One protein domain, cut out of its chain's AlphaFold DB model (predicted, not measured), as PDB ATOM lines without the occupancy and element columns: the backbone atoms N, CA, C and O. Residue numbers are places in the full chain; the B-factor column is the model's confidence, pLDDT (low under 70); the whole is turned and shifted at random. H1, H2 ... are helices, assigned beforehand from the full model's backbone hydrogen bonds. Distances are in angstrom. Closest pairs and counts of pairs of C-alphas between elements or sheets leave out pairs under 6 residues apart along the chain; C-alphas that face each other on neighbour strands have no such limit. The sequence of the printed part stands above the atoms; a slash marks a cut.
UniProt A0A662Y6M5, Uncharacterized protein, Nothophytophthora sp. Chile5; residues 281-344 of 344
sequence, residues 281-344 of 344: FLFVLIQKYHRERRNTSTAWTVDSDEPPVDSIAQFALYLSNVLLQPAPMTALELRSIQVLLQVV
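AT A GLANCE: This is residues 281 to 344 of the 344 residues of an uncharacterized protein of Nothophytophthora sp. Chile5 (UniProt A0A662Y6M5). Three short helices of similar length, H1, H2 and H3, form a small, loosely joined triangle: H1 begins beside the middle of H3, and its later half passes crosswise close to the middle of H2. A long loop, residues 295 to 311, swings out on the side of H1 away from H2 and H3, then returns to begin H2, and its residue Asp 303 is at one end of the longest distance in the domain. The printed part has 64 residues with three named helices, in the order H1, H2, H3, and no named strand; its class is all helix. The whole is compact, with a radius of gyration of the C-alphas of 11.5 A, and its C-alphas span 31 by 22 by 19 A.

HOW THE PARTS SIT: H1, residues 281 to 294, and H3, residues 331 to 343, touch, with 14 pairs of C-alphas within 8 A. Their closest C-alphas, those of Phe 281 and Ser 336, are 4.5 A apart. Their lines stand at a steep tilt of 60 degrees, and they run opposite ways. H2, residues 312 to 324, is close to H1 but not clearly touching, with 2 pairs of C-alphas within 8 A. The closest C-alphas there are those of Tyr 289 and Tyr 318, 7.2 A apart, and the two lines are about perpendicular at 85 degrees. H2 and H3 are near each other, with 5 pairs of C-alphas within 10 A and the closest pair at 8.5 A. In H1, H2 and H3 every backbone O i to N i+4 pair is within hydrogen-bond range.

IN THESE COORDINATES: H1 runs from Phe 281, C-alpha at (-4.618, 28.127, 12.382), to Arg 294, C-alpha at (-1.082, 47.271, 8.322), and is 19.9 A long from first to last C-alpha. H2 runs from Ile 312, C-alpha at (-4.876, 40.851, 22.257), to Leu 324, and is 18.1 A long. H3 runs from Ala 331 to Val 343, C-alpha at (-11.632, 24.662, 20.623), and is 18.9 A long.

THE WHOLE: The two C-alphas farthest apart, those of Asp 303 and Leu 324, are 32.2 A from each other, while the C-alphas of Phe 281 and Val 344 are 13.8 A apart. The printed part has no cut and ends at residue 344, the chain's last residue. The link from H1 to H2 is long, with 17 residues; the link from H2 to H3 is short, with 6 residues. The mean pLDDT of the printed part is 74.8, and 16 residues are under 70: 294 to 299, 301 to 304, 306, 326 to 327 and 342 to 344.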
ATOM      1  N   PHE A 281      -3.399  27.325  12.512       77.38
ATOM      2  CA  PHE A 281      -4.618  28.127  12.382       77.38
ATOM      3  C   PHE A 281      -4.445  29.545  12.953       77.38
ATOM      4  O   PHE A 281      -4.900  30.505  12.338       77.38
ATOM      5  N   LEU A 282      -3.738  29.709  14.082       78.81
ATOM      6  CA  LEU A 282      -3.428  31.031  14.638       78.81
ATOM      7  C   LEU A 282      -2.462  31.790  13.737       78.81
ATOM      8  O   LEU A 282      -2.634  32.987  13.549       78.81
ATOM      9  N   PHE A 283      -1.485  31.100  13.151       79.50
ATOM     10  CA  PHE A 283      -0.545  31.701  12.207       79.50
ATOM     11  C   PHE A 283      -1.270  32.310  11.000       79.50
ATOM     12  O   PHE A 283      -1.047  33.468  10.659       79.50
ATOM     13  N   VAL A 284      -2.203  31.558  10.409       80.50
ATOM     14  CA  VAL A 284      -3.030  32.018   9.282       80.50
ATOM     15  C   VAL A 284      -3.884  33.229   9.675       80.50
ATOM     16  O   VAL A 284      -3.939  34.212   8.934       80.50
ATOM     17  N   LEU A 285      -4.511  33.201  10.856       82.69
ATOM     18  CA  LEU A 285      -5.346  34.307  11.339       82.69
ATOM     19  C   LEU A 285      -4.531  35.567  11.668       82.69
ATOM     20  O   LEU A 285      -4.975  36.674  11.372       82.69
ATOM     21  N   ILE A 286      -3.331  35.409  12.227       84.19
ATOM     22  CA  ILE A 286      -2.405  36.511  12.515       84.19
ATOM     23  C   ILE A 286      -1.893  37.147  11.223       84.19
ATOM     24  O   ILE A 286      -1.878  38.368  11.101       84.19
ATOM     25  N   GLN A 287      -1.537  36.347  10.218       81.94
ATOM     26  CA  GLN A 287      -1.134  36.884   8.917       81.94
ATOM     27  C   GLN A 287      -2.250  37.691   8.259       81.94
ATOM     28  O   GLN A 287      -1.995  38.750   7.687       81.94
ATOM     29  N   LYS A 288      -3.494  37.216   8.354       81.44
ATOM     30  CA  LYS A 288      -4.647  37.956   7.850       81.44
ATOM     31  C   LYS A 288      -4.862  39.264   8.623       81.44
ATOM     32  O   LYS A 288      -5.051  40.303   7.999       81.44
ATOM     33  N   TYR A 289      -4.736  39.232   9.948       83.94
ATOM     34  CA  TYR A 289      -4.805  40.423  10.794       83.94
ATOM     35  C   TYR A 289      -3.763  41.486  10.415       83.94
ATOM     36  O   TYR A 289      -4.106  42.657  10.275       83.94
ATOM     37  N   HIS A 290      -2.509  41.087  10.178       80.75
ATOM     38  CA  HIS A 290      -1.458  42.008   9.728       80.75
ATOM     39  C   HIS A 290      -1.748  42.599   8.349       80.75
ATOM     40  O   HIS A 290      -1.595  43.806   8.165       80.75
ATOM     41  N   ARG A 291      -2.235  41.785   7.404       80.50
ATOM     42  CA  ARG A 291      -2.623  42.263   6.067       80.50
ATOM     43  C   ARG A 291      -3.708  43.330   6.135       80.50
ATOM     44  O   ARG A 291      -3.581  44.345   5.463       80.50
ATOM     45  N   GLU A 292      -4.750  43.116   6.935       78.12
ATOM     46  CA  GLU A 292      -5.879  44.052   7.012       78.12
ATOM     47  C   GLU A 292      -5.574  45.294   7.845       78.12
ATOM     48  O   GLU A 292      -6.042  46.384   7.531       78.12
ATOM     49  N   ARG A 293      -4.773  45.153   8.904       75.25
ATOM     50  CA  ARG A 293      -4.481  46.273   9.794       75.25
ATOM     51  C   ARG A 293      -3.354  47.165   9.283       75.25
ATOM     52  O   ARG A 293      -3.394  48.376   9.489       75.25
ATOM     53  N   ARG A 294      -2.325  46.572   8.677       68.12
ATOM     54  CA  ARG A 294      -1.082  47.271   8.322       68.12
ATOM     55  C   ARG A 294      -0.881  47.422   6.812       68.12
ATOM     56  O   ARG A 294       0.068  48.083   6.405       68.12
ATOM     57  N   ASN A 295      -1.770  46.857   5.984       65.62
ATOM     58  CA  ASN A 295      -1.660  46.834   4.516       65.62
ATOM     59  C   ASN A 295      -0.328  46.253   4.000       65.62
ATOM     60  O   ASN A 295       0.073  46.506   2.865       65.62
ATOM     61  N   THR A 296       0.359  45.455   4.819       62.19
ATOM     62  CA  THR A 296       1.643  44.836   4.486       62.19
ATOM     63  C   THR A 296       1.431  43.386   4.064       62.19
ATOM     64  O   THR A 296       0.786  42.599   4.756       62.19
ATOM     65  N   SER A 297       1.982  43.009   2.908       59.34
ATOM     66  CA  SER A 297       1.915  41.638   2.382       59.34
ATOM     67  C   SER A 297       3.002  40.716   2.943       59.34
ATOM     68  O   SER A 297       3.024  39.528   2.618       59.34
ATOM     69  N   THR A 298       3.918  41.251   3.751       61.69
ATOM     70  CA  THR A 298       5.007  40.501   4.376       61.69
ATOM     71  C   THR A 298       4.447  39.522   5.401       61.69
ATOM     72  O   THR A 298       3.740  39.897   6.335       61.69
ATOM     73  N   ALA A 299       4.737  38.240   5.194       65.00
ATOM     74  CA  ALA A 299       4.311  37.177   6.087       65.00
ATOM     75  C   ALA A 299       5.029  37.317   7.435       65.00
ATOM     76  O   ALA A 299       6.253  37.240   7.488       65.00
ATOM     77  N   TRP A 300       4.265  37.491   8.513       73.31
ATOM     78  CA  TRP A 300       4.806  37.395   9.866       73.31
ATOM     79  C   TRP A 300       5.346  35.978  10.101       73.31
ATOM     80  O   TRP A 300       4.678  35.000   9.751       73.31
ATOM     81  N   THR A 301       6.543  35.874  10.673       69.50
ATOM     82  CA  THR A 301       7.209  34.625  11.070       69.50
ATOM     83  C   THR A 301       7.605  34.702  12.543       69.50
ATOM     84  O   THR A 301       7.643  35.781  13.124       69.50
ATOM     85  N   VAL A 302       7.903  33.554  13.158       64.31
ATOM     86  CA  VAL A 302       8.331  33.489  14.571       64.31
ATOM     87  C   VAL A 302       9.654  34.233  14.802       64.31
ATOM     88  O   VAL A 302       9.880  34.736  15.896       64.31
ATOM     89  N   ASP A 303      10.472  34.358  13.754       67.56
ATOM     90  CA  ASP A 303      11.747  35.085  13.752       67.56
ATOM     91  C   ASP A 303      11.601  36.563  13.339       67.56
ATOM     92  O   ASP A 303      12.594  37.244  13.103       67.56
ATOM     93  N   SER A 304      10.371  37.058  13.169       68.88
ATOM     94  CA  SER A 304      10.128  38.463  12.846       68.88
ATOM     95  C   SER A 304      10.359  39.335  14.081       68.88
ATOM     96  O   SER A 304       9.873  39.016  15.164       68.88
ATOM     97  N   ASP A 305      11.036  40.473  13.901       70.56
ATOM     98  CA  ASP A 305      11.267  41.465  14.964       70.56
ATOM     99  C   ASP A 305       9.961  42.078  15.511       70.56
ATOM    100  O   ASP A 305       9.942  42.715  16.566       70.56
ATOM    101  N   GLU A 306       8.850  41.898  14.794       69.44
ATOM    102  CA  GLU A 306       7.550  42.443  15.154       69.44
ATOM    103  C   GLU A 306       6.716  41.458  15.986       69.44
ATOM    104  O   GLU A 306       6.672  40.256  15.695       69.44
ATOM    105  N   PRO A 307       5.966  41.943  16.992       72.81
ATOM    106  CA  PRO A 307       5.102  41.081  17.785       72.81
ATOM    107  C   PRO A 307       3.966  40.476  16.932       72.81
ATOM    108  O   PRO A 307       3.454  41.135  16.022       72.81
ATOM    109  N   PRO A 308       3.499  39.250  17.256       74.00
ATOM    110  CA  PRO A 308       2.448  38.554  16.505       74.00
ATOM    111  C   PRO A 308       1.143  39.340  16.427       74.00
ATOM    112  O   PRO A 308       0.441  39.273  15.427       74.00
ATOM    113  N   VAL A 309       0.805  40.088  17.474       79.88
ATOM    114  CA  VAL A 309      -0.341  40.996  17.511       79.88
ATOM    115  C   VAL A 309       0.049  42.224  18.321       79.88
ATOM    116  O   VAL A 309       0.722  42.093  19.341       79.88
ATOM    117  N   ASP A 310      -0.394  43.411  17.906       78.81
ATOM    118  CA  ASP A 310      -0.125  44.646  18.664       78.81
ATOM    119  C   ASP A 310      -0.840  44.643  20.021       78.81
ATOM    120  O   ASP A 310      -0.359  45.183  21.012       78.81
ATOM    121  N   SER A 311      -2.037  44.054  20.056       80.88
ATOM    122  CA  SER A 311      -2.855  43.934  21.253       80.88
ATOM    123  C   SER A 311      -3.817  42.765  21.111       80.88
ATOM    124  O   SER A 311      -4.512  42.632  20.100       80.88
ATOM    125  N   ILE A 312      -3.916  41.958  22.167       79.12
ATOM    126  CA  ILE A 312      -4.876  40.851  22.257       79.12
ATOM    127  C   ILE A 312      -6.311  41.373  22.106       79.12
ATOM    128  O   ILE A 312      -7.123  40.740  21.438       79.12
ATOM    129  N   ALA A 313      -6.616  42.552  22.658       77.12
ATOM    130  CA  ALA A 313      -7.942  43.152  22.552       77.12
ATOM    131  C   ALA A 313      -8.292  43.507  21.098       77.12
ATOM    132  O   ALA A 313      -9.390  43.226  20.632       77.12
ATOM    133  N   GLN A 314      -7.340  44.072  20.350       80.31
ATOM    134  CA  GLN A 314      -7.554  44.438  18.947       80.31
ATOM    135  C   GLN A 314      -7.632  43.209  18.040       80.31
ATOM    136  O   GLN A 314      -8.413  43.201  17.093       80.31
ATOM    137  N   PHE A 315      -6.875  42.158  18.351       83.31
ATOM    138  CA  PHE A 315      -6.983  40.880  17.655       83.31
ATOM    139  C   PHE A 315      -8.329  40.187  17.927       83.31
ATOM    140  O   PHE A 315      -8.966  39.697  16.999       83.31
ATOM    141  N   ALA A 316      -8.822  40.210  19.168       81.88
ATOM    142  CA  ALA A 316     -10.133  39.663  19.522       81.88
ATOM    143  C   ALA A 316     -11.293  40.419  18.849       81.88
ATOM    144  O   ALA A 316     -12.239  39.797  18.361       81.88
ATOM    145  N   LEU A 317     -11.206  41.752  18.776       81.88
ATOM    146  CA  LEU A 317     -12.166  42.583  18.044       81.88
ATOM    147  C   LEU A 317     -12.144  42.283  16.544       81.88
ATOM    148  O   LEU A 317     -13.198  42.152  15.929       81.88
ATOM    149  N   TYR A 318     -10.956  42.112  15.967       83.12
ATOM    150  CA  TYR A 318     -10.802  41.695  14.579       83.12
ATOM    151  C   TYR A 318     -11.462  40.331  14.314       83.12
ATOM    152  O   TYR A 318     -12.277  40.217  13.403       83.12
ATOM    153  N   LEU A 319     -11.200  39.321  15.151       83.25
ATOM    154  CA  LEU A 319     -11.837  38.005  15.026       83.25
ATOM    155  C   LEU A 319     -13.363  38.089  15.154       83.25
ATOM    156  O   LEU A 319     -14.085  37.420  14.422       83.25
ATOM    157  N   SER A 320     -13.854  38.943  16.051       79.56
ATOM    158  CA  SER A 320     -15.288  39.173  16.238       79.56
ATOM    159  C   SER A 320     -15.915  39.839  15.012       79.56
ATOM    160  O   SER A 320     -16.979  39.420  14.568       79.56
ATOM    161  N   ASN A 321     -15.238  40.814  14.401       78.06
ATOM    162  CA  ASN A 321     -15.700  41.454  13.169       78.06
ATOM    163  C   ASN A 321     -15.745  40.477  11.998       78.06
ATOM    164  O   ASN A 321     -16.714  40.478  11.256       78.06
ATOM    165  N   VAL A 322     -14.746  39.606  11.876       75.81
ATOM    166  CA  VAL A 322     -14.676  38.554  10.855       75.81
ATOM    167  C   VAL A 322     -15.810  37.521  11.000       75.81
ATOM    168  O   VAL A 322     -16.263  36.958  10.005       75.81
ATOM    169  N   LEU A 323     -16.285  37.276  12.227       73.56
ATOM    170  CA  LEU A 323     -17.412  36.380  12.513       73.56
ATOM    171  C   LEU A 323     -18.780  37.051  12.315       73.56
ATOM    172  O   LEU A 323     -19.727  36.396  11.885       73.56
ATOM    173  N   LEU A 324     -18.893  38.336  12.658       75.88
ATOM    174  CA  LEU A 324     -20.149  39.093  12.622       75.88
ATOM    175  C   LEU A 324     -20.417  39.744  11.260       75.88
ATOM    176  O   LEU A 324     -21.571  39.954  10.891       75.88
ATOM    177  N   GLN A 325     -19.365  40.062  10.512       70.25
ATOM    178  CA  GLN A 325     -19.422  40.592   9.158       70.25
ATOM    179  C   GLN A 325     -18.551  39.704   8.262       70.25
ATOM    180  O   GLN A 325     -17.365  39.543   8.546       70.25
ATOM    181  N   PRO A 326     -19.095  39.114   7.183       62.47
ATOM    182  CA  PRO A 326     -18.320  38.244   6.309       62.47
ATOM    183  C   PRO A 326     -17.267  39.066   5.554       62.47
ATOM    184  O   PRO A 326     -17.515  39.594   4.471       62.47
ATOM    185  N   ALA A 327     -16.077  39.175   6.140       66.44
ATOM    186  CA  ALA A 327     -14.890  39.657   5.457       66.44
ATOM    187  C   ALA A 327     -14.496  38.648   4.361       66.44
ATOM    188  O   ALA A 327     -14.700  37.440   4.534       66.44
ATOM    189  N   PRO A 328     -13.921  39.096   3.229       72.38
ATOM    190  CA  PRO A 328     -13.461  38.192   2.184       72.38
ATOM    191  C   PRO A 328     -12.334  37.311   2.732       72.38
ATOM    192  O   PRO A 328     -11.200  37.763   2.921       72.38
ATOM    193  N   MET A 329     -12.658  36.047   2.997       75.31
ATOM    194  CA  MET A 329     -11.743  35.062   3.565       75.31
ATOM    195  C   MET A 329     -11.358  33.995   2.551       75.31
ATOM    196  O   MET A 329     -12.173  33.531   1.753       75.31
ATOM    197  N   THR A 330     -10.099  33.568   2.608       80.31
ATOM    198  CA  THR A 330      -9.626  32.419   1.832       80.31
ATOM    199  C   THR A 330     -10.117  31.100   2.441       80.31
ATOM    200  O   THR A 330     -10.466  31.023   3.620       80.31
ATOM    201  N   ALA A 331     -10.108  30.014   1.662       75.06
ATOM    202  CA  ALA A 331     -10.532  28.693   2.144       75.06
ATOM    203  C   ALA A 331      -9.724  28.202   3.367       75.06
ATOM    204  O   ALA A 331     -10.257  27.510   4.235       75.06
ATOM    205  N   LEU A 332      -8.444  28.585   3.460       76.81
ATOM    206  CA  LEU A 332      -7.576  28.277   4.601       76.81
ATOM    207  C   LEU A 332      -7.928  29.110   5.844       76.81
ATOM    208  O   LEU A 332      -7.903  28.583   6.957       76.81
ATOM    209  N   GLU A 333      -8.292  30.381   5.667       79.75
ATOM    210  CA  GLU A 333      -8.743  31.270   6.749       79.75
ATOM    211  C   GLU A 333     -10.077  30.786   7.331       79.75
ATOM    212  O   GLU A 333     -10.191  30.622   8.545       79.75
ATOM    213  N   LEU A 334     -11.039  30.428   6.474       75.81
ATOM    214  CA  LEU A 334     -12.328  29.867   6.895       75.81
ATOM    215  C   LEU A 334     -12.157  28.576   7.702       75.81
ATOM    216  O   LEU A 334     -12.759  28.413   8.764       75.81
ATOM    217  N   ARG A 335     -11.281  27.674   7.243       78.00
ATOM    218  CA  ARG A 335     -10.961  26.443   7.977       78.00
ATOM    219  C   ARG A 335     -10.290  26.738   9.319       78.00
ATOM    220  O   ARG A 335     -10.543  26.035  10.292       78.00
ATOM    221  N   SER A 336      -9.468  27.782   9.391       80.81
ATOM    222  CA  SER A 336      -8.803  28.199  10.632       80.81
ATOM    223  C   SER A 336      -9.798  28.731  11.666       80.81
ATOM    224  O   SER A 336      -9.678  28.406  12.845       80.81
ATOM    225  N   ILE A 337     -10.825  29.468  11.231       78.81
ATOM    226  CA  ILE A 337     -11.930  29.907  12.096       78.81
ATOM    227  C   ILE A 337     -12.786  28.730  12.548       78.81
ATOM    228  O   ILE A 337     -13.132  28.642  13.722       78.81
ATOM    229  N   GLN A 338     -13.099  27.802  11.646       77.38
ATOM    230  CA  GLN A 338     -13.850  26.601  12.001       77.38
ATOM    231  C   GLN A 338     -13.140  25.801  13.102       77.38
ATOM    232  O   GLN A 338     -13.784  25.363  14.049       77.38
ATOM    233  N   VAL A 339     -11.816  25.643  13.001       77.25
ATOM    234  CA  VAL A 339     -11.001  24.990  14.037       77.25
ATOM    235  C   VAL A 339     -10.997  25.806  15.332       77.25
ATOM    236  O   VAL A 339     -11.146  25.225  16.402       77.25
ATOM    237  N   LEU A 340     -10.881  27.137  15.260       79.06
ATOM    238  CA  LEU A 340     -10.946  28.012  16.438       79.06
ATOM    239  C   LEU A 340     -12.272  27.842  17.203       79.06
ATOM    240  O   LEU A 340     -12.252  27.694  18.420       79.06
ATOM    241  N   LEU A 341     -13.406  27.802  16.495       73.56
ATOM    242  CA  LEU A 341     -14.741  27.627  17.081       73.56
ATOM    243  C   LEU A 341     -14.981  26.232  17.680       73.56
ATOM    244  O   LEU A 341     -15.914  26.065  18.451       73.56
ATOM    245  N   GLN A 342     -14.174  25.231  17.322       69.12
ATOM    246  CA  GLN A 342     -14.247  23.877  17.893       69.12
ATOM    247  C   GLN A 342     -13.425  23.722  19.179       69.12
ATOM    248  O   GLN A 342     -13.561  22.715  19.872       69.12
ATOM    249  N   VAL A 343     -12.521  24.668  19.450       60.56
ATOM    250  CA  VAL A 343     -11.632  24.662  20.623       60.56
ATOM    251  C   VAL A 343     -12.230  25.452  21.795       60.56
ATOM    252  O   VAL A 343     -11.834  25.212  22.935       60.56
ATOM    253  N   VAL A 344     -13.155  26.379  21.517       46.50
ATOM    254  CA  VAL A 344     -13.932  27.146  22.512       46.50
ATOM    255  C   VAL A 344     -15.119  26.323  22.999       46.50
ATOM    256  O   VAL A 344     -15.342  26.312  24.228       46.50
TER     257      VAL A 344